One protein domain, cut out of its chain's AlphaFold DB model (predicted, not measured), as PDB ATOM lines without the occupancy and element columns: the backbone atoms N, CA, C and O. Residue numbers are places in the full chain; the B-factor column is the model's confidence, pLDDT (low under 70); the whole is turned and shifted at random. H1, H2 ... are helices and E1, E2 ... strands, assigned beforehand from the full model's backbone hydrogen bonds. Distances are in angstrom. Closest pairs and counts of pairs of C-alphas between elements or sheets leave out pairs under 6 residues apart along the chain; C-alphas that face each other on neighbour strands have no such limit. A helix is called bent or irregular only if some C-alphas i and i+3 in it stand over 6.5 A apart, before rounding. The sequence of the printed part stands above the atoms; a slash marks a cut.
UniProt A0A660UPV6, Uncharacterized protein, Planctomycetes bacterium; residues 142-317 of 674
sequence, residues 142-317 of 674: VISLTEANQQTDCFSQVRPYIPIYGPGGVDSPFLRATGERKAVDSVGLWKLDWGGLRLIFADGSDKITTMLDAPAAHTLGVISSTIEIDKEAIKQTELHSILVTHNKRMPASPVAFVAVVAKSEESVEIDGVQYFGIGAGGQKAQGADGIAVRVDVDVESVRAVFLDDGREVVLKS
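Overview. This is residues 142 to 317 of the 674 residues of an uncharacterized protein of Planctomycetes bacterium (UniProt A0A660UPV6). A strongly twisted six-stranded sheet makes the core, with H4 packed over one face, H2 beside H4 and only grazing the sheet, and the three-stranded sheet E9, E10, E11 partly covering the other face as a sandwich, two sheets face to face. Beyond the E3 and E9 side, E1, E2 and the long loops around them form a side lobe, from which residues 174 to 180, of which 174 to 178 belong to H1, stick out. The printed part has 176 residues with four named helices and eleven named strands, in the order E1 E2 H1 E3 E4 H2 E5 H3 H4 E6 E7 E8 E9 E10 E11, and its class is mixed, helices and strands. The large sheet, order E3 E4 E5 E6 E8 E7, is mixed, the three-stranded one is antiparallel and the pair E1 and E2 is parallel. The whole is compact, with a radius of gyration of the C-alphas of 16.2 A and spans of 45 by 36 by 29 A.

Arrangement. In the large sheet, E5, residues 219 to 224, is parallel to E4, residues 197 to 201, with N 200 and O 221 at 2.9 A, and to E6, residues 255 to 262, with N 259 and O 222 at 2.8 A. E3, residues 190 to 194, forms a hairpin with E4, with N 192 and O 199 at 2.8 A. E8, residues 273 to 279, is parallel to E6, with N 258 and O 274 at 2.8 A, and forms a hairpin with E7, residues 267 to 270, with N 268 and O 275 at 2.8 A. H4, residues 238 to 249, is on this sheet at a height of 9.2 A, over E6 and along the strands, at 2 degrees to E6 on the local plane; it is only just not over E8, on which 2 of its C-alphas fall. H2, residues 206 to 212, only grazes the sheet and touches H4 at a shallow tilt of 32 degrees, the same way; the closest C-alphas are those of Thr 209 and Ile 242, 7.1 A apart. H3, residues 231 to 235, also only grazes the sheet. E4, H2, E5 and E5, H3, H4, E6 are strand-helix-strand units, parallel neighbour strands joined through helices, both with right-handed crossovers. E9, residues 291 to 297, E10, residues 302 to 306, and E11, residues 312 to 316, form a meander, each strand the antiparallel neighbour of the one before, with N 296 and O 303 at 2.8 A and N 304 and O 313 at 2.9 A. This sheet's strands stand at 29 degrees to those of the large sheet; the closest C-alphas of E6 and E11, Ala 256 and Lys 316, are 5.2 A apart. E1, residues 142 to 144, is near E9 and parallel to E2, residues 164 to 166, with N 144 and O 165 at 2.8 A. H1, residues 173 to 178, touches no helix and is not on the large sheet. In H1, H3 and H4 every O i to N i+4 pair is within hydrogen-bond range; in H2 1 of 3 is, beside 3 of 4 O i to N i+3 pairs.

Along the chain. E1 begins at C-alpha 142, (-21.506, 6.933, -2.288). E6, E8 and E9 each measure 19.4 A from first to last C-alpha, H4 16.8 A and E5 16.7 A. H4 begins at C-alpha 238, (-48.544, 14.123, 0.220). H2 is irregular, but only just: C-alphas 206 and 209 are 6.8 A apart. E11 ends at C-alpha 316, (-37.940, -3.108, -7.838).

Size, cuts and confidence. The two C-alphas farthest apart, those of Gln 151 and Arg 249, are 46.3 A apart. The printed part has no cut. The links E1 to E2, H1 to E3 and E8 to E9 are long. The mean pLDDT of the printed part is 78.4, and 42 residues are under 70, among them 146 to 152, 178 to 188 and 279 to 289.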
ATOM      1  N   VAL A 142     -20.983   7.027  -3.662       94.06
ATOM      2  CA  VAL A 142     -21.506   6.933  -2.288       94.06
ATOM      3  C   VAL A 142     -22.440   8.097  -2.015       94.06
ATOM      4  O   VAL A 142     -22.165   9.231  -2.407       94.06
ATOM      5  N   ILE A 143     -23.515   7.825  -1.288       92.06
ATOM      6  CA  ILE A 143     -24.378   8.834  -0.689       92.06
ATOM      7  C   ILE A 143     -24.194   8.768   0.819       92.06
ATOM      8  O   ILE A 143     -24.579   7.796   1.465       92.06
ATOM      9  N   SER A 144     -23.608   9.823   1.369       87.69
ATOM     10  CA  SER A 144     -23.488  10.032   2.803       87.69
ATOM     11  C   SER A 144     -24.728  10.747   3.319       87.69
ATOM     12  O   SER A 144     -24.982  11.895   2.958       87.69
ATOM     13  N   LEU A 145     -25.478  10.078   4.187       80.19
ATOM     14  CA  LEU A 145     -26.651  10.616   4.880       80.19
ATOM     15  C   LEU A 145     -26.308  11.142   6.283       80.19
ATOM     16  O   LEU A 145     -27.157  11.726   6.945       80.19
ATOM     17  N   THR A 146     -25.063  10.962   6.733       69.12
ATOM     18  CA  THR A 146     -24.553  11.539   7.982       69.12
ATOM     19  C   THR A 146     -24.228  13.018   7.790       69.12
ATOM     20  O   THR A 146     -23.556  13.388   6.822       69.12
ATOM     21  N   GLU A 147     -24.638  13.865   8.736       57.00
ATOM     22  CA  GLU A 147     -24.135  15.236   8.814       57.00
ATOM     23  C   GLU A 147     -22.616  15.200   9.021       57.00
ATOM     24  O   GLU A 147     -22.111  14.641   9.995       57.00
ATOM     25  N   ALA A 148     -21.863  15.770   8.079       50.31
ATOM     26  CA  ALA A 148     -20.414  15.850   8.180       50.31
ATOM     27  C   ALA A 148     -20.031  16.801   9.325       50.31
ATOM     28  O   ALA A 148     -19.876  18.007   9.115       50.31
ATOM     29  N   ASN A 149     -19.876  16.266  10.538       46.94
ATOM     30  CA  ASN A 149     -19.358  17.030  11.663       46.94
ATOM     31  C   ASN A 149     -17.922  17.459  11.312       46.94
ATOM     32  O   ASN A 149     -17.072  16.634  10.974       46.94
ATOM     33  N   GLN A 150     -17.674  18.768  11.290       49.47
ATOM     34  CA  GLN A 150     -16.592  19.412  10.529       49.47
ATOM     35  C   GLN A 150     -15.156  19.137  11.031       49.47
ATOM     36  O   GLN A 150     -14.225  19.806  10.589       49.47
ATOM     37  N   GLN A 151     -14.935  18.168  11.923       50.59
ATOM     38  CA  GLN A 151     -13.623  17.915  12.533       50.59
ATOM     39  C   GLN A 151     -12.798  16.791  11.878       50.59
ATOM     40  O   GLN A 151     -11.578  16.815  12.018       50.59
ATOM     41  N   THR A 152     -13.384  15.876  11.089       59.97
ATOM     42  CA  THR A 152     -12.625  14.832  10.355       59.97
ATOM     43  C   THR A 152     -13.304  14.419   9.039       59.97
ATOM     44  O   THR A 152     -14.441  13.956   9.058       59.97
ATOM     45  N   ASP A 153     -12.614  14.533   7.891       72.50
ATOM     46  CA  ASP A 153     -13.107  14.029   6.591       72.50
ATOM     47  C   ASP A 153     -12.907  12.510   6.473       72.50
ATOM     48  O   ASP A 153     -11.870  12.016   6.011       72.50
ATOM     49  N   CYS A 154     -13.929  11.767   6.890       73.88
ATOM     50  CA  CYS A 154     -13.958  10.308   6.876       73.88
ATOM     51  C   CYS A 154     -13.915   9.683   5.467       73.88
ATOM     52  O   CYS A 154     -13.615   8.498   5.340       73.88
ATOM     53  N   PHE A 155     -14.146  10.461   4.404       86.00
ATOM     54  CA  PHE A 155     -14.083   9.986   3.016       86.00
ATOM     55  C   PHE A 155     -12.758  10.308   2.316       86.00
ATOM     56  O   PHE A 155     -12.568   9.934   1.157       86.00
ATOM     57  N   SER A 156     -11.818  10.967   2.997       84.88
ATOM     58  CA  SER A 156     -10.572  11.471   2.396       84.88
ATOM     59  C   SER A 156      -9.756  10.420   1.628       84.88
ATOM     60  O   SER A 156      -9.098  10.756   0.646       84.88
ATOM     61  N   GLN A 157      -9.819   9.147   2.032       86.31
ATOM     62  CA  GLN A 157      -9.113   8.047   1.362       86.31
ATOM     63  C   GLN A 157      -9.834   7.515   0.109       86.31
ATOM     64  O   GLN A 157      -9.187   6.936  -0.760       86.31
ATOM     65  N   VAL A 158     -11.153   7.714  -0.009       90.38
ATOM     66  CA  VAL A 158     -11.974   7.176  -1.114       90.38
ATOM     67  C   VAL A 158     -12.363   8.228  -2.157       90.38
ATOM     68  O   VAL A 158     -12.555   7.876  -3.318       90.38
ATOM     69  N   ARG A 159     -12.387   9.522  -1.803       91.00
ATOM     70  CA  ARG A 159     -12.650  10.649  -2.730       91.00
ATOM     71  C   ARG A 159     -11.788  10.679  -4.003       91.00
ATOM     72  O   ARG A 159     -12.301  11.122  -5.030       91.00
ATOM     73  N   PRO A 160     -10.521  10.214  -4.002       93.62
ATOM     74  CA  PRO A 160      -9.749  10.107  -5.240       93.62
ATOM     75  C   PRO A 160     -10.281   9.054  -6.223       93.62
ATOM     76  O   PRO A 160      -9.802   8.981  -7.353       93.62
ATOM     77  N   TYR A 161     -11.210   8.197  -5.796       92.44
ATOM     78  CA  TYR A 161     -11.657   7.048  -6.575       92.44
ATOM     79  C   TYR A 161     -13.129   7.095  -6.965       92.44
ATOM     80  O   TYR A 161     -13.495   6.631  -8.046       92.44
ATOM     81  N   ILE A 162     -13.967   7.663  -6.101       93.25
ATOM     82  CA  ILE A 162     -15.418   7.678  -6.270       93.25
ATOM     83  C   ILE A 162     -16.008   9.024  -5.829       93.25
ATOM     84  O   ILE A 162     -15.521   9.612  -4.856       93.25
ATOM     85  N   PRO A 163     -17.059   9.515  -6.508       94.06
ATOM     86  CA  PRO A 163     -17.769  10.706  -6.078       94.06
ATOM     87  C   PRO A 163     -18.628  10.423  -4.841       94.06
ATOM     88  O   PRO A 163     -19.224   9.350  -4.692       94.06
ATOM     89  N   ILE A 164     -18.680  11.417  -3.953       91.88
ATOM     90  CA  ILE A 164     -19.450  11.387  -2.709       91.88
ATOM     91  C   ILE A 164     -20.538  12.455  -2.793       91.88
ATOM     92  O   ILE A 164     -20.261  13.639  -2.999       91.88
ATOM     93  N   TYR A 165     -21.781  12.036  -2.607       90.62
ATOM     94  CA  TYR A 165     -22.951  12.901  -2.573       90.62
ATOM     95  C   TYR A 165     -23.553  12.905  -1.168       90.62
ATOM     96  O   TYR A 165     -23.352  11.980  -0.387       90.62
ATOM     97  N   GLY A 166     -24.314  13.940  -0.840       85.00
ATOM     98  CA  GLY A 166     -25.108  14.014   0.380       85.00
ATOM     99  C   GLY A 166     -26.409  14.781   0.146       85.00
ATOM    100  O   GLY A 166     -26.690  15.178  -0.986       85.00
ATOM    101  N   PRO A 167     -27.198  15.051   1.198       78.12
ATOM    102  CA  PRO A 167     -28.511  15.688   1.068       78.12
ATOM    103  C   PRO A 167     -28.508  17.034   0.332       78.12
ATOM    104  O   PRO A 167     -29.508  17.388  -0.275       78.12
ATOM    105  N   GLY A 168     -27.385  17.760   0.339       76.19
ATOM    106  CA  GLY A 168     -27.223  19.054  -0.335       76.19
ATOM    107  C   GLY A 168     -26.426  19.027  -1.645       76.19
ATOM    108  O   GLY A 168     -25.897  20.068  -2.028       76.19
ATOM    109  N   GLY A 169     -26.262  17.870  -2.298       84.06
ATOM    110  CA  GLY A 169     -25.500  17.738  -3.547       84.06
ATOM    111  C   GLY A 169     -24.149  17.046  -3.368       84.06
ATOM    112  O   GLY A 169     -24.001  16.160  -2.530       84.06
ATOM    113  N   VAL A 170     -23.152  17.436  -4.168       87.44
ATOM    114  CA  VAL A 170     -21.778  16.915  -4.063       87.44
ATOM    115  C   VAL A 170     -21.208  17.276  -2.688       87.44
ATOM    116  O   VAL A 170     -21.089  18.457  -2.350       87.44
ATOM    117  N   ASP A 171     -20.839  16.276  -1.888       85.25
ATOM    118  CA  ASP A 171     -20.113  16.530  -0.649       85.25
ATOM    119  C   ASP A 171     -18.625  16.604  -0.963       85.25
ATOM    120  O   ASP A 171     -18.023  15.603  -1.328       85.25
ATOM    121  N   SER A 172     -18.026  17.784  -0.821       85.12
ATOM    122  CA  SER A 172     -16.623  18.008  -1.157       85.12
ATOM    123  C   SER A 172     -15.976  19.030  -0.215       85.12
ATOM    124  O   SER A 172     -16.510  20.133  -0.033       85.12
ATOM    125  N   PRO A 173     -14.840  18.698   0.430       82.69
ATOM    126  CA  PRO A 173     -13.959  19.681   1.052       82.69
ATOM    127  C   PRO A 173     -13.529  20.800   0.094       82.69
ATOM    128  O   PRO A 173     -13.574  21.964   0.494       82.69
ATOM    129  N   PHE A 174     -13.187  20.482  -1.161       84.31
ATOM    130  CA  PHE A 174     -12.851  21.479  -2.185       84.31
ATOM    131  C   PHE A 174     -13.964  22.527  -2.373       84.31
ATOM    132  O   PHE A 174     -13.700  23.718  -2.206       84.31
ATOM    133  N   LEU A 175     -15.211  22.105  -2.617       81.44
ATOM    134  CA  LEU A 175     -16.343  23.032  -2.821       81.44
ATOM    135  C   LEU A 175     -16.709  23.827  -1.554       81.44
ATOM    136  O   LEU A 175     -17.160  24.971  -1.618       81.44
ATOM    137  N   ARG A 176     -16.501  23.242  -0.365       79.56
ATOM    138  CA  ARG A 176     -16.645  23.975   0.905       79.56
ATOM    139  C   ARG A 176     -15.588  25.067   1.038       79.56
ATOM    140  O   ARG A 176     -15.910  26.178   1.449       79.56
ATOM    141  N   ALA A 177     -14.348  24.769   0.656       73.69
ATOM    142  CA  ALA A 177     -13.256  25.732   0.676       73.69
ATOM    143  C   ALA A 177     -13.424  26.844  -0.374       73.69
ATOM    144  O   ALA A 177     -12.904  27.943  -0.169       73.69
ATOM    145  N   THR A 178     -14.140  26.601  -1.481       69.19
ATOM    146  CA  THR A 178     -14.390  27.614  -2.521       69.19
ATOM    147  C   THR A 178     -15.500  28.605  -2.166       69.19
ATOM    148  O   THR A 178     -15.548  29.679  -2.764       69.19
ATOM    149  N   GLY A 179     -16.326  28.305  -1.156       65.19
ATOM    150  CA  GLY A 179     -17.495  29.115  -0.794       65.19
ATOM    151  C   GLY A 179     -18.689  28.919  -1.735       65.19
ATOM    152  O   GLY A 179     -19.688  29.620  -1.612       65.19
ATOM    153  N   GLU A 180     -18.611  27.956  -2.661       58.88
ATOM    154  CA  GLU A 180     -19.685  27.627  -3.611       58.88
ATOM    155  C   GLU A 180     -20.811  26.802  -2.972       58.88
ATOM    156  O   GLU A 180     -21.862  26.590  -3.576       58.88
ATOM    157  N   ARG A 181     -20.637  26.383  -1.713       51.03
ATOM    158  CA  ARG A 181     -21.714  25.810  -0.908       51.03
ATOM    159  C   ARG A 181     -22.503  26.949  -0.253       51.03
ATOM    160  O   ARG A 181     -22.024  27.575   0.691       51.03
ATOM    161  N   LYS A 182     -23.736  27.192  -0.716       42.38
ATOM    162  CA  LYS A 182     -24.745  27.841   0.138       42.38
ATOM    163  C   LYS A 182     -24.865  27.018   1.421       42.38
ATOM    164  O   LYS A 182     -24.758  25.793   1.370       42.38
ATOM    165  N   ALA A 183     -25.015  27.703   2.551       39.16
ATOM    166  CA  ALA A 183     -25.151  27.100   3.868       39.16
ATOM    167  C   ALA A 183     -26.106  25.892   3.851       39.16
ATOM    168  O   ALA A 183     -27.064  25.839   3.077       39.16
ATOM    169  N   VAL A 184     -25.829  24.945   4.747       43.19
ATOM    170  CA  VAL A 184     -26.609  23.731   5.047       43.19
ATOM    171  C   VAL A 184     -28.102  24.029   5.328       43.19
ATOM    172  O   VAL A 184     -28.924  23.124   5.300       43.19
ATOM    173  N   ASP A 185     -28.478  25.303   5.445       40.34
ATOM    174  CA  ASP A 185     -29.835  25.825   5.639       40.34
ATOM    175  C   ASP A 185     -30.757  25.760   4.404       40.34
ATOM    176  O   ASP A 185     -31.892  26.229   4.450       40.34
ATOM    177  N   SER A 186     -30.315  25.176   3.285       45.75
ATOM    178  CA  SER A 186     -31.221  24.808   2.190       45.75
ATOM    179  C   SER A 186     -31.142  23.311   1.925       45.75
ATOM    180  O   SER A 186     -30.401  22.863   1.050       45.75
ATOM    181  N   VAL A 187     -31.931  22.532   2.674       53.59
ATOM    182  CA  VAL A 187     -32.367  21.184   2.272       53.59
ATOM    183  C   VAL A 187     -33.212  21.363   1.008       53.59
ATOM    184  O   VAL A 187     -34.430  21.516   1.035       53.59
ATOM    185  N   GLY A 188     -32.517  21.541  -0.110       62.12
ATOM    186  CA  GLY A 188     -33.099  21.853  -1.399       62.12
ATOM    187  C   GLY A 188     -33.485  20.578  -2.124       62.12
ATOM    188  O   GLY A 188     -32.749  19.595  -2.110       62.12
ATOM    189  N   LEU A 189     -34.620  20.628  -2.813       78.62
ATOM    190  CA  LEU A 189     -34.998  19.625  -3.795       78.62
ATOM    191  C   LEU A 189     -33.912  19.561  -4.887       78.62
ATOM    192  O   LEU A 189     -33.730  20.526  -5.638       78.62
ATOM    193  N   TRP A 190     -33.192  18.443  -4.982       86.06
ATOM    194  CA  TRP A 190     -32.213  18.197  -6.046       86.06
ATOM    195  C   TRP A 190     -32.226  16.731  -6.481       86.06
ATOM    196  O   TRP A 190     -32.831  15.871  -5.838       86.06
ATOM    197  N   LYS A 191     -31.571  16.445  -7.608       89.75
ATOM    198  CA  LYS A 191     -31.527  15.104  -8.192       89.75
ATOM    199  C   LYS A 191     -30.127  14.711  -8.646       89.75
ATOM    200  O   LYS A 191     -29.366  15.544  -9.137       89.75
ATOM    201  N   LEU A 192     -29.855  13.416  -8.565       91.12
ATOM    202  CA  LEU A 192     -28.703  12.755  -9.156       91.12
ATOM    203  C   LEU A 192     -29.191  11.835 -10.280       91.12
ATOM    204  O   LEU A 192     -29.968  10.915 -10.035       91.12
ATOM    205  N   ASP A 193     -28.739  12.096 -11.503       91.31
ATOM    206  CA  ASP A 193     -28.952  11.221 -12.658       91.31
ATOM    207  C   ASP A 193     -27.675  10.379 -12.864       91.31
ATOM    208  O   ASP A 193     -26.589  10.932 -13.074       91.31
ATOM    209  N   TRP A 194     -27.792   9.049 -12.778       92.19
ATOM    210  CA  TRP A 194     -26.668   8.119 -12.928       92.19
ATOM    211  C   TRP A 194     -27.090   6.860 -13.687       92.19
ATOM    212  O   TRP A 194     -27.882   6.055 -13.193       92.19
ATOM    213  N   GLY A 195     -26.578   6.683 -14.907       88.50
ATOM    214  CA  GLY A 195     -27.027   5.598 -15.784       88.50
ATOM    215  C   GLY A 195     -28.537   5.670 -16.048       88.50
ATOM    216  O   GLY A 195     -29.038   6.689 -16.520       88.50
ATOM    217  N   GLY A 196     -29.260   4.587 -15.748       88.44
ATOM    218  CA  GLY A 196     -30.726   4.510 -15.829       88.44
ATOM    219  C   GLY A 196     -31.479   4.847 -14.532       88.44
ATOM    220  O   GLY A 196     -32.701   4.670 -14.477       88.44
ATOM    221  N   LEU A 197     -30.781   5.326 -13.493       92.31
ATOM    222  CA  LEU A 197     -31.361   5.773 -12.224       92.31
ATOM    223  C   LEU A 197     -31.483   7.295 -12.181       92.31
ATOM    224  O   LEU A 197     -30.521   8.015 -12.458       92.31
ATOM    225  N   ARG A 198     -32.627   7.771 -11.692       93.06
ATOM    226  CA  ARG A 198     -32.741   9.103 -11.096       93.06
ATOM    227  C   ARG A 198     -33.017   8.969  -9.612       93.06
ATOM    228  O   ARG A 198     -34.006   8.357  -9.218       93.06
ATOM    229  N   LEU A 199     -32.174   9.590  -8.803       92.69
ATOM    230  CA  LEU A 199     -32.351   9.662  -7.365       92.69
ATOM    231  C   LEU A 199     -32.691  11.091  -6.959       92.69
ATOM    232  O   LEU A 199     -31.943  12.017  -7.267       92.69
ATOM    233  N   ILE A 200     -33.829  11.270  -6.301       91.12
ATOM    234  CA  ILE A 200     -34.358  12.581  -5.928       91.12
ATOM    235  C   ILE A 200     -34.224  12.744  -4.422       91.12
ATOM    236  O   ILE A 200     -34.719  11.921  -3.660       91.12
ATOM    237  N   PHE A 201     -33.576  13.814  -3.989       87.69
ATOM    238  CA  PHE A 201     -33.489  14.187  -2.586       87.69
ATOM    239  C   PHE A 201     -34.607  15.186  -2.314       87.69
ATOM    240  O   PHE A 201     -34.587  16.301  -2.840       87.69
ATOM    241  N   ALA A 202     -35.612  14.756  -1.555       79.69
ATOM    242  CA  ALA A 202     -36.824  15.524  -1.313       79.69
ATOM    243  C   ALA A 202     -37.235  15.432   0.159       79.69
ATOM    244  O   ALA A 202     -37.526  14.351   0.678       79.69
ATOM    245  N   ASP A 203     -37.318  16.588   0.808       67.88
ATOM    246  CA  ASP A 203     -37.853  16.710   2.158       67.88
ATOM    247  C   ASP A 203     -39.271  17.295   2.097       67.88
ATOM    248  O   ASP A 203     -39.449  18.503   1.963       67.88
ATOM    249  N   GLY A 204     -40.285  16.422   2.053       59.44
ATOM    250  CA  GLY A 204     -41.703  16.795   2.171       59.44
ATOM    251  C   GLY A 204     -42.293  17.767   1.130       59.44
ATOM    252  O   GLY A 204     -43.404  18.235   1.341       59.44
ATOM    253  N   SER A 205     -41.601  18.101   0.032       62.38
ATOM    254  CA  SER A 205     -42.064  19.136  -0.913       62.38
ATOM    255  C   SER A 205     -42.925  18.600  -2.068       62.38
ATOM    256  O   SER A 205     -42.490  17.771  -2.873       62.38
ATOM    257  N   ASP A 206     -44.099  19.212  -2.221       64.50
ATOM    258  CA  ASP A 206     -44.984  19.282  -3.398       64.50
ATOM    259  C   ASP A 206     -44.271  19.455  -4.764       64.50
ATOM    260  O   ASP A 206     -44.737  18.986  -5.810       64.50
ATOM    261  N   LYS A 207     -43.088  20.082  -4.776       71.88
ATOM    262  CA  LYS A 207     -42.298  20.359  -5.989       71.88
ATOM    263  C   LYS A 207     -41.622  19.129  -6.599       71.88
ATOM    264  O   LYS A 207     -41.099  19.231  -7.714       71.88
ATOM    265  N   ILE A 208     -41.646  17.973  -5.926       83.56
ATOM    266  CA  ILE A 208     -41.039  16.729  -6.431       83.56
ATOM    267  C   ILE A 208     -41.602  16.309  -7.797       83.56
ATOM    268  O   ILE A 208     -40.874  15.751  -8.617       83.56
ATOM    269  N   THR A 209     -42.863  16.653  -8.080       82.56
ATOM    270  CA  THR A 209     -43.548  16.398  -9.360       82.56
ATOM    271  C   THR A 209     -42.728  16.839 -10.572       82.56
ATOM    272  O   THR A 209     -42.628  16.101 -11.548       82.56
ATOM    273  N   THR A 210     -42.047  17.985 -10.482       80.75
ATOM    274  CA  THR A 210     -41.206  18.530 -11.563       80.75
ATOM    275  C   THR A 210     -39.942  17.708 -11.848       80.75
ATOM    276  O   THR A 210     -39.315  17.882 -12.892       80.75
ATOM    277  N   MET A 211     -39.549  16.812 -10.936       84.25
ATOM    278  CA  MET A 211     -38.334  15.998 -11.041       84.25
ATOM    279  C   MET A 211     -38.599  14.538 -11.411       84.25
ATOM    280  O   MET A 211     -37.658  13.846 -11.816       84.25
ATOM    281  N   LEU A 212     -39.850  14.078 -11.312       83.81
ATOM    282  CA  LEU A 212     -40.248  12.710 -11.655       83.81
ATOM    283  C   LEU A 212     -40.217  12.454 -13.169       83.81
ATOM    284  O   LEU A 212     -39.900  11.348 -13.602       83.81
ATOM    285  N   ASP A 213     -40.448  13.486 -13.984       72.25
ATOM    286  CA  ASP A 213     -40.373  13.376 -15.441       72.25
ATOM    287  C   ASP A 213     -38.907  13.274 -15.908       72.25
ATOM    288  O   ASP A 213     -38.110  14.220 -15.845       72.25
ATOM    289  N   ALA A 214     -38.518  12.082 -16.368       65.81
ATOM    290  CA  ALA A 214     -37.159  11.761 -16.790       65.81
ATOM    291  C   ALA A 214     -37.168  10.975 -18.113       65.81
ATOM    292  O   ALA A 214     -37.567   9.814 -18.120       65.81
ATOM    293  N   PRO A 215     -36.673  11.534 -19.233       56.94
ATOM    294  CA  PRO A 215     -36.695  10.828 -20.516       56.94
ATOM    295  C   PRO A 215     -35.738   9.620 -20.600       56.94
ATOM    296  O   PRO A 215     -35.820   8.868 -21.565       56.94
ATOM    297  N   ALA A 216     -34.836   9.423 -19.627       59.62
ATOM    298  CA  ALA A 216     -33.778   8.405 -19.683       59.62
ATOM    299  C   ALA A 216     -33.718   7.435 -18.483       59.62
ATOM    300  O   ALA A 216     -32.924   6.499 -18.518       59.62
ATOM    301  N   ALA A 217     -34.526   7.631 -17.434       73.94
ATOM    302  CA  ALA A 217     -34.485   6.772 -16.249       73.94
ATOM    303  C   ALA A 217     -35.505   5.629 -16.367       73.94
ATOM    304  O   ALA A 217     -36.690   5.886 -16.576       73.94
ATOM    305  N   HIS A 218     -35.074   4.380 -16.179       82.19
ATOM    306  CA  HIS A 218     -35.976   3.225 -16.017       82.19
ATOM    307  C   HIS A 218     -36.335   2.972 -14.544       82.19
ATOM    308  O   HIS A 218     -37.063   2.033 -14.203       82.19
ATOM    309  N   THR A 219     -35.748   3.740 -13.627       86.00
ATOM    310  CA  THR A 219     -35.958   3.625 -12.184       86.00
ATOM    311  C   THR A 219     -35.818   4.991 -11.538       86.00
ATOM    312  O   THR A 219     -34.817   5.681 -11.745       86.00
ATOM    313  N   LEU A 220     -36.808   5.352 -10.724       92.69
ATOM    314  CA  LEU A 220     -36.750   6.515  -9.851       92.69
ATOM    315  C   LEU A 220     -36.607   6.043  -8.397       92.69
ATOM    316  O   LEU A 220     -37.286   5.106  -7.971       92.69
ATOM    317  N   GLY A 221     -35.725   6.684  -7.641       93.00
ATOM    318  CA  GLY A 221     -35.619   6.530  -6.193       93.00
ATOM    319  C   GLY A 221     -35.782   7.881  -5.509       93.00
ATOM    320  O   GLY A 221     -35.427   8.914  -6.081       93.00
ATOM    321  N   VAL A 222     -36.286   7.881  -4.280       91.62
ATOM    322  CA  VAL A 222     -36.403   9.090  -3.455       91.62
ATOM    323  C   VAL A 222     -35.629   8.898  -2.154       91.62
ATOM    324  O   VAL A 222     -35.710   7.836  -1.545       91.62
ATOM    325  N   ILE A 223     -34.887   9.915  -1.726       88.88
ATOM    326  CA  ILE A 223     -34.284  10.008  -0.394       88.88
ATOM    327  C   ILE A 223     -35.023  11.092   0.380       88.88
ATOM    328  O   ILE A 223     -35.121  12.225  -0.095       88.88
ATOM    329  N   SER A 224     -35.520  10.741   1.567       83.44
ATOM    330  CA  SER A 224     -36.280  11.643   2.433       83.44
ATOM    331  C   SER A 224     -35.837  11.553   3.899       83.44
ATOM    332  O   SER A 224     -35.383  10.505   4.360       83.44
ATOM    333  N   SER A 225     -35.962  12.660   4.631       70.75
ATOM    334  CA  SER A 225     -35.529  12.824   6.030       70.75
ATOM    335  C   SER A 225     -36.667  12.795   7.059       70.75
ATOM    336  O   SER A 225     -36.386  12.766   8.252       70.75
ATOM    337  N   THR A 226     -37.935  12.814   6.635       59.03
ATOM    338  CA  THR A 226     -39.067  13.224   7.497       59.03
ATOM    339  C   THR A 226     -40.187  12.199   7.664       59.03
ATOM    340  O   THR A 226     -41.251  12.530   8.180       59.03
ATOM    341  N   ILE A 227     -39.979  10.946   7.260       61.62
ATOM    342  CA  ILE A 227     -41.060   9.955   7.235       61.62
ATOM    343  C   ILE A 227     -40.855   8.920   8.344       61.62
ATOM    344  O   ILE A 227     -39.829   8.250   8.418       61.62
ATOM    345  N   GLU A 228     -41.838   8.755   9.225       70.00
ATOM    346  CA  GLU A 228     -41.878   7.568  10.081       70.00
ATOM    347  C   GLU A 228     -42.227   6.347   9.223       70.00
ATOM    348  O   GLU A 228     -43.128   6.402   8.386       70.00
ATOM    349  N   ILE A 229     -41.510   5.236   9.414       73.12
ATOM    350  CA  ILE A 229     -41.735   3.988   8.666       73.12
ATOM    351  C   ILE A 229     -42.911   3.239   9.300       73.12
ATOM    352  O   ILE A 229     -42.764   2.163   9.866       73.12
ATOM    353  N   ASP A 230     -44.087   3.853   9.223       80.81
ATOM    354  CA  ASP A 230     -45.369   3.282   9.616       80.81
ATOM    355  C   ASP A 230     -46.336   3.334   8.428       80.81
ATOM    356  O   ASP A 230     -46.404   4.323   7.694       80.81
ATOM    357  N   LYS A 231     -47.090   2.249   8.217       81.81
ATOM    358  CA  LYS A 231     -47.964   2.112   7.042       81.81
ATOM    359  C   LYS A 231     -49.029   3.198   6.970       81.81
ATOM    360  O   LYS A 231     -49.328   3.672   5.875       81.81
ATOM    361  N   GLU A 232     -49.621   3.552   8.103       83.75
ATOM    362  CA  GLU A 232     -50.720   4.512   8.141       83.75
ATOM    363  C   GLU A 232     -50.192   5.946   8.090       83.75
ATOM    364  O   GLU A 232     -50.768   6.769   7.376       83.75
ATOM    365  N   ALA A 233     -49.045   6.222   8.719       83.56
ATOM    366  CA  ALA A 233     -48.358   7.505   8.583       83.56
ATOM    367  C   ALA A 233     -47.951   7.790   7.125       83.56
ATOM    368  O   ALA A 233     -48.242   8.866   6.603       83.56
ATOM    369  N   ILE A 234     -47.346   6.815   6.428       86.06
ATOM    370  CA  ILE A 234     -46.888   6.981   5.037       86.06
ATOM    371  C   ILE A 234     -48.056   7.277   4.091       86.06
ATOM    372  O   ILE A 234     -47.957   8.195   3.273       86.06
ATOM    373  N   LYS A 235     -49.171   6.542   4.207       86.06
ATOM    374  CA  LYS A 235     -50.355   6.735   3.349       86.06
ATOM    375  C   LYS A 235     -50.955   8.137   3.450       86.06
ATOM    376  O   LYS A 235     -51.572   8.596   2.492       86.06
ATOM    377  N   GLN A 236     -50.784   8.800   4.592       85.69
ATOM    378  CA  GLN A 236     -51.278  10.159   4.827       85.69
ATOM    379  C   GLN A 236     -50.342  11.241   4.268       85.69
ATOM    380  O   GLN A 236     -50.728  12.409   4.215       85.69
ATOM    381  N   THR A 237     -49.130  10.885   3.830       85.44
ATOM    382  CA  THR A 237     -48.182  11.859   3.277       85.44
ATOM    383  C   THR A 237     -48.550  12.282   1.855       85.44
ATOM    384  O   THR A 237     -48.872  11.461   0.991       85.44
ATOM    385  N   GLU A 238     -48.409  13.579   1.575       85.88
ATOM    386  CA  GLU A 238     -48.544  14.123   0.220       85.88
ATOM    387  C   GLU A 238     -47.541  13.468  -0.741       85.88
ATOM    388  O   GLU A 238     -47.909  13.097  -1.857       85.88
ATOM    389  N   LEU A 239     -46.310  13.218  -0.273       86.06
ATOM    390  CA  LEU A 239     -45.287  12.519  -1.044       86.06
ATOM    391  C   LEU A 239     -45.802  11.171  -1.561       86.06
ATOM    392  O   LEU A 239     -45.760  10.940  -2.766       86.06
ATOM    393  N   HIS A 240     -46.331  10.295  -0.698       89.25
ATOM    394  CA  HIS A 240     -46.820   8.981  -1.126       89.25
ATOM    395  C   HIS A 240     -47.902   9.094  -2.209       89.25
ATOM    396  O   HIS A 240     -47.823   8.415  -3.237       89.25
ATOM    397  N   SER A 241     -48.857  10.015  -2.037       89.38
ATOM    398  CA  SER A 241     -49.920  10.255  -3.023       89.38
ATOM    399  C   SER A 241     -49.377  10.668  -4.400       89.38
ATOM    400  O   SER A 241     -49.847  10.172  -5.433       89.38
ATOM    401  N   ILE A 242     -48.336  11.507  -4.428       89.81
ATOM    402  CA  ILE A 242     -47.665  11.947  -5.655       89.81
ATOM    403  C   ILE A 242     -46.962  10.762  -6.331       89.81
ATOM    404  O   ILE A 242     -47.132  10.555  -7.536       89.81
ATOM    405  N   LEU A 243     -46.212   9.959  -5.569       90.81
ATOM    406  CA  LEU A 243     -45.446   8.826  -6.106       90.81
ATOM    407  C   LEU A 243     -46.363   7.737  -6.681       90.81
ATOM    408  O   LEU A 243     -46.129   7.256  -7.790       90.81
ATOM    409  N   VAL A 244     -47.446   7.392  -5.980       90.44
ATOM    410  CA  VAL A 244     -48.434   6.411  -6.463       90.44
ATOM    411  C   VAL A 244     -49.130   6.913  -7.731       90.44
ATOM    412  O   VAL A 244     -49.329   6.147  -8.678       90.44
ATOM    413  N   THR A 245     -49.474   8.202  -7.784       90.81
ATOM    414  CA  THR A 245     -50.076   8.819  -8.977       90.81
ATOM    415  C   THR A 245     -49.120   8.773 -10.170       90.81
ATOM    416  O   THR A 245     -49.531   8.407 -11.276       90.81
ATOM    417  N   HIS A 246     -47.838   9.068  -9.949       89.69
ATOM    418  CA  HIS A 246     -46.799   8.949 -10.973       89.69
ATOM    419  C   HIS A 246     -46.643   7.509 -11.467       89.69
ATOM    420  O   HIS A 246     -46.713   7.277 -12.671       89.69
ATOM    421  N   ASN A 247     -46.516   6.532 -10.565       89.62
ATOM    422  CA  ASN A 247     -46.332   5.123 -10.931       89.62
ATOM    423  C   ASN A 247     -47.494   4.571 -11.763       89.62
ATOM    424  O   ASN A 247     -47.274   3.792 -12.689       89.62
ATOM    425  N   LYS A 248     -48.728   5.013 -11.480       88.06
ATOM    426  CA  LYS A 248     -49.908   4.674 -12.291       88.06
ATOM    427  C   LYS A 248     -49.847   5.282 -13.694       88.06
ATOM    428  O   LYS A 248     -50.274   4.642 -14.650       88.06
ATOM    429  N   ARG A 249     -49.333   6.508 -13.824       87.75
ATOM    430  CA  ARG A 249     -49.221   7.218 -15.108       87.75
ATOM    431  C   ARG A 249     -48.041   6.727 -15.952       87.75
ATOM    432  O   ARG A 249     -48.156   6.676 -17.173       87.75
ATOM    433  N   MET A 250     -46.926   6.379 -15.310       84.94
ATOM    434  CA  MET A 250     -45.633   6.085 -15.935       84.94
ATOM    435  C   MET A 250     -45.083   4.717 -15.481       84.94
ATOM    436  O   MET A 250     -44.018   4.649 -14.864       84.94
ATOM    437  N   PRO A 251     -45.747   3.596 -15.821       78.44
ATOM    438  CA  PRO A 251     -45.342   2.263 -15.362       78.44
ATOM    439  C   PRO A 251     -43.965   1.813 -15.885       78.44
ATOM    440  O   PRO A 251     -43.351   0.919 -15.313       78.44
ATOM    441  N   ALA A 252     -43.461   2.430 -16.961       76.88
ATOM    442  CA  ALA A 252     -42.132   2.159 -17.515       76.88
ATOM    443  C   ALA A 252     -40.983   2.825 -16.728       76.88
ATOM    444  O   ALA A 252     -39.831   2.416 -16.865       76.88
ATOM    445  N   SER A 253     -41.284   3.833 -15.905       84.12
ATOM    446  CA  SER A 253     -40.317   4.532 -15.050       84.12
ATOM    447  C   SER A 253     -40.920   4.756 -13.659       84.12
ATOM    448  O   SER A 253     -41.220   5.892 -13.270       84.12
ATOM    449  N   PRO A 254     -41.181   3.664 -12.917       86.94
ATOM    450  CA  PRO A 254     -41.777   3.778 -11.605       86.94
ATOM    451  C   PRO A 254     -40.745   4.309 -10.607       86.94
ATOM    452  O   PRO A 254     -39.544   4.014 -10.677       86.94
ATOM    453  N   VAL A 255     -41.249   5.037  -9.623       91.38
ATOM    454  CA  VAL A 255     -40.621   5.198  -8.321       91.38
ATOM    455  C   VAL A 255     -40.601   3.833  -7.655       91.38
ATOM    456  O   VAL A 255     -41.632   3.331  -7.215       91.38
ATOM    457  N   ALA A 256     -39.421   3.226  -7.651       88.94
ATOM    458  CA  ALA A 256     -39.190   1.905  -7.092       88.94
ATOM    459  C   ALA A 256     -39.131   1.962  -5.563       88.94
ATOM    460  O   ALA A 256     -39.717   1.128  -4.878       88.94
ATOM    461  N   PHE A 257     -38.448   2.970  -5.019       93.50
ATOM    462  CA  PHE A 257     -38.215   3.041  -3.587       93.50
ATOM    463  C   PHE A 257     -38.169   4.453  -3.019       93.50
ATOM    464  O   PHE A 257     -37.830   5.418  -3.710       93.50
ATOM    465  N   VAL A 258     -38.433   4.524  -1.716       91.88
ATOM    466  CA  VAL A 258     -38.157   5.671  -0.857       91.88
ATOM    467  C   VAL A 258     -37.229   5.209   0.266       91.88
ATOM    468  O   VAL A 258     -37.610   4.412   1.122       91.88
ATOM    469  N   ALA A 259     -35.997   5.702   0.241       90.25
ATOM    470  CA  ALA A 259     -35.033   5.530   1.313       90.25
ATOM    471  C   ALA A 259     -35.247   6.637   2.347       90.25
ATOM    472  O   ALA A 259     -35.228   7.826   2.010       90.25
ATOM    473  N   VAL A 260     -35.456   6.249   3.599       84.25
ATOM    474  CA  VAL A 260     -35.771   7.182   4.677       84.25
ATOM    475  C   VAL A 260     -34.654   7.186   5.706       84.25
ATOM    476  O   VAL A 260     -34.268   6.131   6.208       84.25
ATOM    477  N   VAL A 261     -34.147   8.367   6.050       75.75
ATOM    478  CA  VAL A 261     -33.255   8.514   7.206       75.75
ATOM    479  C   VAL A 261     -34.107   8.344   8.465       75.75
ATOM    480  O   VAL A 261     -34.868   9.237   8.823       75.75
ATOM    481  N   ALA A 262     -34.037   7.176   9.106       69.25
ATOM    482  CA  ALA A 262     -34.970   6.780  10.161       69.25
ATOM    483  C   ALA A 262     -34.249   6.222  11.398       69.25
ATOM    484  O   ALA A 262     -33.048   5.951  11.394       69.25
ATOM    485  N   LYS A 263     -34.991   6.044  12.499       62.16
ATOM    486  CA  LYS A 263     -34.481   5.382  13.717       62.16
ATOM    487  C   LYS A 263     -34.487   3.852  13.619       62.16
ATOM    488  O   LYS A 263     -33.794   3.210  14.403       62.16
ATOM    489  N   SER A 264     -35.268   3.299  12.690       66.38
ATOM    490  CA  SER A 264     -35.413   1.863  12.427       66.38
ATOM    491  C   SER A 264     -34.930   1.528  11.013       66.38
ATOM    492  O   SER A 264     -35.033   2.359  10.114       66.38
ATOM    493  N   GLU A 265     -34.428   0.310  10.826       72.25
ATOM    494  CA  GLU A 265     -34.026  -0.264   9.530       72.25
ATOM    495  C   GLU A 265     -35.134  -1.138   8.915       72.25
ATOM    496  O   GLU A 265     -34.879  -2.045   8.117       72.25
ATOM    497  N   GLU A 266     -36.377  -0.931   9.338       80.81
ATOM    498  CA  GLU A 266     -37.534  -1.633   8.793       80.81
ATOM    499  C   GLU A 266     -37.792  -1.261   7.333       80.81
ATOM    500  O   GLU A 266     -37.422  -0.188   6.849       80.81
ATOM    501  N   SER A 267     -38.439  -2.177   6.617       86.25
ATOM    502  CA  SER A 267     -38.877  -1.958   5.248       86.25
ATOM    503  C   SER A 267     -40.330  -2.373   5.079       86.25
ATOM    504  O   SER A 267     -40.810  -3.323   5.700       86.25
ATOM    505  N   VAL A 268     -41.051  -1.633   4.242       89.56
ATOM    506  CA  VAL A 268     -42.473  -1.846   4.009       89.56
ATOM    507  C   VAL A 268     -42.848  -1.501   2.575       89.56
ATOM    508  O   VAL A 268     -42.447  -0.469   2.048       89.56
ATOM    509  N   GLU A 269     -43.620  -2.375   1.935       89.38
ATOM    510  CA  GLU A 269     -44.201  -2.114   0.618       89.38
ATOM    511  C   GLU A 269     -45.615  -1.551   0.787       89.38
ATOM    512  O   GLU A 269     -46.441  -2.128   1.506       89.38
ATOM    513  N   ILE A 270     -45.895  -0.420   0.134       88.50
ATOM    514  CA  ILE A 270     -47.208   0.237   0.141       88.50
ATOM    515  C   ILE A 270     -47.518   0.679  -1.287       88.50
ATOM    516  O   ILE A 270     -46.744   1.422  -1.886       88.50
ATOM    517  N   ASP A 271     -48.632   0.196  -1.842       87.75
ATOM    518  CA  ASP A 271     -49.111   0.532  -3.191       87.75
ATOM    519  C   ASP A 271     -48.044   0.397  -4.302       87.75
ATOM    520  O   ASP A 271     -48.018   1.156  -5.271       87.75
ATOM    521  N   GLY A 272     -47.160  -0.600  -4.166       81.81
ATOM    522  CA  GLY A 272     -46.090  -0.903  -5.121       81.81
ATOM    523  C   GLY A 272     -44.849  -0.010  -5.012       81.81
ATOM    524  O   GLY A 272     -43.998  -0.064  -5.898       81.81
ATOM    525  N   VAL A 273     -44.739   0.808  -3.960       88.88
ATOM    526  CA  VAL A 273     -43.534   1.581  -3.621       88.88
ATOM    527  C   VAL A 273     -42.890   0.976  -2.376       88.88
ATOM    528  O   VAL A 273     -43.548   0.802  -1.346       88.88
ATOM    529  N   GLN A 274     -41.594   0.670  -2.458       92.19
ATOM    530  CA  GLN A 274     -40.845   0.112  -1.338       92.19
ATOM    531  C   GLN A 274     -40.244   1.224  -0.469       92.19
ATOM    532  O   GLN A 274     -39.359   1.959  -0.900       92.19
ATOM    533  N   TYR A 275     -40.674   1.314   0.783       91.12
ATOM    534  CA  TYR A 275     -40.074   2.181   1.793       91.12
ATOM    535  C   TYR A 275     -39.061   1.373   2.599       91.12
ATOM    536  O   TYR A 275     -39.331   0.222   2.956       91.12
ATOM    537  N   PHE A 276     -37.891   1.939   2.881       90.00
ATOM    538  CA  PHE A 276     -36.936   1.315   3.794       90.00
ATOM    539  C   PHE A 276     -36.128   2.347   4.569       90.00
ATOM    540  O   PHE A 276     -35.794   3.420   4.060       90.00
ATOM    541  N   GLY A 277     -35.830   2.000   5.815       86.25
ATOM    542  CA  GLY A 277     -35.105   2.849   6.741       86.25
ATOM    543  C   GLY A 277     -33.611   2.642   6.689       86.25
ATOM    544  O   GLY A 277     -33.123   1.517   6.590       86.25
ATOM    545  N   ILE A 278     -32.890   3.749   6.801       80.00
ATOM    546  CA  ILE A 278     -31.445   3.781   6.965       80.00
ATOM    547  C   ILE A 278     -31.193   4.406   8.331       80.00
ATOM    548  O   ILE A 278     -31.458   5.591   8.545       80.00
ATOM    549  N   GLY A 279     -30.759   3.565   9.272       68.06
ATOM    550  CA  GLY A 279     -30.592   3.924  10.673       68.06
ATOM    551  C   GLY A 279     -29.593   5.066  10.865       68.06
ATOM    552  O   GLY A 279     -28.429   4.948  10.496       68.06
ATOM    553  N   ALA A 280     -30.030   6.167  11.474       55.78
ATOM    554  CA  ALA A 280     -29.131   7.253  11.887       55.78
ATOM    555  C   ALA A 280     -29.285   7.669  13.365       55.78
ATOM    556  O   ALA A 280     -28.578   8.565  13.817       55.78
ATOM    557  N   GLY A 281     -30.171   7.034  14.154       50.34
ATOM    558  CA  GLY A 281     -30.400   7.488  15.539       50.34
ATOM    559  C   GLY A 281     -31.442   6.749  16.393       50.34
ATOM    560  O   GLY A 281     -32.224   7.399  17.089       50.34
ATOM    561  N   GLY A 282     -31.497   5.412  16.364       39.41
ATOM    562  CA  GLY A 282     -32.298   4.618  17.318       39.41
ATOM    563  C   GLY A 282     -31.597   4.411  18.674       39.41
ATOM    564  O   GLY A 282     -30.396   4.615  18.773       39.41
ATOM    565  N   GLN A 283     -32.299   3.958  19.728       37.75
ATOM    566  CA  GLN A 283     -31.750   3.746  21.094       37.75
ATOM    567  C   GLN A 283     -30.550   2.768  21.195       37.75
ATOM    568  O   GLN A 283     -29.908   2.705  22.239       37.75
ATOM    569  N   LYS A 284     -30.197   2.049  20.118       41.72
ATOM    570  CA  LYS A 284     -28.927   1.303  19.987       41.72
ATOM    571  C   LYS A 284     -27.722   2.183  19.598       41.72
ATOM    572  O   LYS A 284     -26.597   1.705  19.618       41.72
ATOM    573  N   ALA A 285     -27.928   3.465  19.292       43.12
ATOM    574  CA  ALA A 285     -26.907   4.430  18.873       43.12
ATOM    575  C   ALA A 285     -26.148   5.089  20.045       43.12
ATOM    576  O   ALA A 285     -25.613   6.186  19.909       43.12
ATOM    577  N   GLN A 286     -26.072   4.425  21.200       39.66
ATOM    578  CA  GLN A 286     -24.992   4.660  22.159       39.66
ATOM    579  C   GLN A 286     -23.937   3.570  21.937       39.66
ATOM    580  O   GLN A 286     -23.912   2.564  22.636       39.66
ATOM    581  N   GLY A 287     -23.106   3.763  20.906       44.94
ATOM    582  CA  GLY A 287     -21.919   2.939  20.635       44.94
ATOM    583  C   GLY A 287     -21.964   1.993  19.425       44.94
ATOM    584  O   GLY A 287     -21.015   1.236  19.265       44.94
ATOM    585  N   ALA A 288     -23.006   2.007  18.586       49.53
ATOM    586  CA  ALA A 288     -23.120   1.106  17.429       49.53
ATOM    587  C   ALA A 288     -22.536   1.700  16.128       49.53
ATOM    588  O   ALA A 288     -22.752   2.876  15.827       49.53
ATOM    589  N   ASP A 289     -21.807   0.865  15.381       62.72
ATOM    590  CA  ASP A 289     -21.173   1.141  14.085       62.72
ATOM    591  C   ASP A 289     -22.128   1.783  13.056       62.72
ATOM    592  O   ASP A 289     -23.332   1.530  13.064       62.72
ATOM    593  N   GLY A 290     -21.596   2.619  12.152       72.94
ATOM    594  CA  GLY A 290     -22.376   3.167  11.034       72.94
ATOM    595  C   GLY A 290     -22.932   2.075  10.110       72.94
ATOM    596  O   GLY A 290     -22.309   1.026   9.948       72.94
ATOM    597  N   ILE A 291     -24.070   2.361   9.471       82.25
ATOM    598  CA  ILE A 291     -24.794   1.439   8.583       82.25
ATOM    599  C   ILE A 291     -24.430   1.729   7.131       82.25
ATOM    600  O   ILE A 291     -24.393   2.888   6.699       82.25
ATOM    601  N   ALA A 292     -24.218   0.662   6.362       88.38
ATOM    602  CA  ALA A 292     -24.018   0.730   4.922       88.38
ATOM    603  C   ALA A 292     -24.998  -0.185   4.178       88.38
ATOM    604  O   ALA A 292     -25.109  -1.379   4.460       88.38
ATOM    605  N   VAL A 293     -25.682   0.381   3.185       92.50
ATOM    606  CA  VAL A 293     -26.605  -0.338   2.303       92.50
ATOM    607  C   VAL A 293     -26.096  -0.227   0.873       92.50
ATOM    608  O   VAL A 293     -25.960   0.877   0.343       92.50
ATOM    609  N   ARG A 294     -25.831  -1.364   0.228       94.94
ATOM    610  CA  ARG A 294     -25.540  -1.409  -1.208       94.94
ATOM    611  C   ARG A 294     -26.841  -1.484  -1.981       94.94
ATOM    612  O   ARG A 294     -27.663  -2.355  -1.719       94.94
ATOM    613  N   VAL A 295     -27.023  -0.594  -2.944       95.69
ATOM    614  CA  VAL A 295     -28.171  -0.619  -3.845       95.69
ATOM    615  C   VAL A 295     -27.696  -1.040  -5.224       95.69
ATOM    616  O   VAL A 295     -26.949  -0.312  -5.871       95.69
ATOM    617  N   ASP A 296     -28.141  -2.215  -5.655       91.25
ATOM    618  CA  ASP A 296     -27.882  -2.782  -6.974       91.25
ATOM    619  C   ASP A 296     -29.013  -2.363  -7.915       91.25
ATOM    620  O   ASP A 296     -30.181  -2.666  -7.648       91.25
ATOM    621  N   VAL A 297     -28.677  -1.673  -9.002       89.25
ATOM    622  CA  VAL A 297     -29.624  -1.137  -9.984       89.25
ATOM    623  C   VAL A 297     -29.427  -1.833 -11.324       89.25
ATOM    624  O   VAL A 297     -28.337  -1.830 -11.890       89.25
ATOM    625  N   ASP A 298     -30.515  -2.378 -11.850       83.50
ATOM    626  CA  ASP A 298     -30.634  -2.956 -13.184       83.50
ATOM    627  C   ASP A 298     -31.912  -2.414 -13.855       83.50
ATOM    628  O   ASP A 298     -32.783  -1.827 -13.200       83.50
ATOM    629  N   VAL A 299     -32.055  -2.621 -15.162       81.25
ATOM    630  CA  VAL A 299     -33.211  -2.183 -15.959       81.25
ATOM    631  C   VAL A 299     -34.514  -2.699 -15.361       81.25
ATOM    632  O   VAL A 299     -35.495  -1.961 -15.225       81.25
ATOM    633  N   GLU A 300     -34.516  -3.965 -14.953       76.81
ATOM    634  CA  GLU A 300     -35.718  -4.667 -14.508       76.81
ATOM    635  C   GLU A 300     -35.784  -4.860 -12.996       76.81
ATOM    636  O   GLU A 300     -36.872  -5.059 -12.464       76.81
ATOM    637  N   SER A 301     -34.660  -4.771 -12.279       83.69
ATOM    638  CA  SER A 301     -34.632  -5.039 -10.842       83.69
ATOM    639  C   SER A 301     -33.763  -4.066 -10.074       83.69
ATOM    640  O   SER A 301     -32.746  -3.592 -10.568       83.69
ATOM    641  N   VAL A 302     -34.165  -3.793  -8.839       88.88
ATOM    642  CA  VAL A 302     -33.402  -2.975  -7.903       88.88
ATOM    643  C   VAL A 302     -33.448  -3.665  -6.553       88.88
ATOM    644  O   VAL A 302     -34.522  -4.082  -6.104       88.88
ATOM    645  N   ARG A 303     -32.296  -3.820  -5.906       90.50
ATOM    646  CA  ARG A 303     -32.178  -4.477  -4.598       90.50
ATOM    647  C   ARG A 303     -31.322  -3.643  -3.665       90.50
ATOM    648  O   ARG A 303     -30.271  -3.170  -4.075       90.50
ATOM    649  N   ALA A 304     -31.764  -3.499  -2.425       92.94
ATOM    650  CA  ALA A 304     -30.952  -2.998  -1.329       92.94
ATOM    651  C   ALA A 304     -30.416  -4.185  -0.525       92.94
ATOM    652  O   ALA A 304     -31.184  -5.066  -0.144       92.94
ATOM    653  N   VAL A 305     -29.116  -4.198  -0.264       89.00
ATOM    654  CA  VAL A 305     -28.426  -5.189   0.560       89.00
ATOM    655  C   VAL A 305     -27.844  -4.459   1.762       89.00
ATOM    656  O   VAL A 305     -26.959  -3.615   1.608       89.00
ATOM    657  N   PHE A 306     -28.353  -4.763   2.949       89.81
ATOM    658  CA  PHE A 306     -27.809  -4.269   4.208       89.81
ATOM    659  C   PHE A 306     -26.521  -5.041   4.489       89.81
ATOM    660  O   PHE A 306     -26.534  -6.260   4.641       89.81
ATOM    661  N   LEU A 307     -25.382  -4.350   4.471       86.50
ATOM    662  CA  LEU A 307     -24.072  -5.010   4.456       86.50
ATOM    663  C   LEU A 307     -23.660  -5.566   5.824       86.50
ATOM    664  O   LEU A 307     -22.756  -6.394   5.896       86.50
ATOM    665  N   ASP A 308     -24.321  -5.129   6.896       81.38
ATOM    666  CA  ASP A 308     -24.023  -5.567   8.259       81.38
ATOM    667  C   ASP A 308     -24.633  -6.941   8.587       81.38
ATOM    668  O   ASP A 308     -24.010  -7.740   9.285       81.38
ATOM    669  N   ASP A 309     -25.826  -7.243   8.063       79.94
ATOM    670  CA  ASP A 309     -26.562  -8.491   8.326       79.94
ATOM    671  C   ASP A 309     -26.827  -9.336   7.060       79.94
ATOM    672  O   ASP A 309     -27.316 -10.463   7.156       79.94
ATOM    673  N   GLY A 310     -26.491  -8.821   5.873       75.81
ATOM    674  CA  GLY A 310     -26.726  -9.474   4.582       75.81
ATOM    675  C   GLY A 310     -28.195  -9.495   4.152       75.81
ATOM    676  O   GLY A 310     -28.543 -10.193   3.196       75.81
ATOM    677  N   ARG A 311     -29.073  -8.767   4.849       85.31
ATOM    678  CA  ARG A 311     -30.506  -8.725   4.554       85.31
ATOM    679  C   ARG A 311     -30.750  -8.026   3.221       85.31
ATOM    680  O   ARG A 311     -30.291  -6.910   2.988       85.31
ATOM    681  N   GLU A 312     -31.529  -8.670   2.357       85.38
ATOM    682  CA  GLU A 312     -31.932  -8.106   1.069       85.38
ATOM    683  C   GLU A 312     -33.364  -7.559   1.128       85.38
ATOM    684  O   GLU A 312     -34.296  -8.249   1.543       85.38
ATOM    685  N   VAL A 313     -33.549  -6.333   0.641       87.50
ATOM    686  CA  VAL A 313     -34.855  -5.719   0.389       87.50
ATOM    687  C   VAL A 313     -35.002  -5.513  -1.112       87.50
ATOM    688  O   VAL A 313     -34.183  -4.861  -1.763       87.50
ATOM    689  N   VAL A 314     -36.058  -6.079  -1.689       88.25
ATOM    690  CA  VAL A 314     -36.352  -5.910  -3.113       88.25
ATOM    691  C   VAL A 314     -37.037  -4.562  -3.307       88.25
ATOM    692  O   VAL A 314     -38.141  -4.358  -2.825       88.25
ATOM    693  N   LEU A 315     -36.368  -3.642  -4.001       88.50
ATOM    694  CA  LEU A 315     -36.843  -2.277  -4.247       88.50
ATOM    695  C   LEU A 315     -37.633  -2.174  -5.558       88.50
ATOM    696  O   LEU A 315     -38.618  -1.457  -5.651       88.50
ATOM    697  N   LYS A 316     -37.209  -2.915  -6.582       84.12
ATOM    698  CA  LYS A 316     -37.940  -3.108  -7.838       84.12
ATOM    699  C   LYS A 316     -37.830  -4.576  -8.201       84.12
ATOM    700  O   LYS A 316     -36.725  -5.108  -8.320       84.12
ATOM    701  N   SER A 317     -38.967  -5.231  -8.368       68.62
ATOM    702  CA  SER A 317     -38.998  -6.593  -8.889       68.62
ATOM    703  C   SER A 317     -39.031  -6.563 -10.420       68.62
ATOM    704  O   SER A 317     -39.733  -5.710 -10.971       68.62
TER     705      SER A 317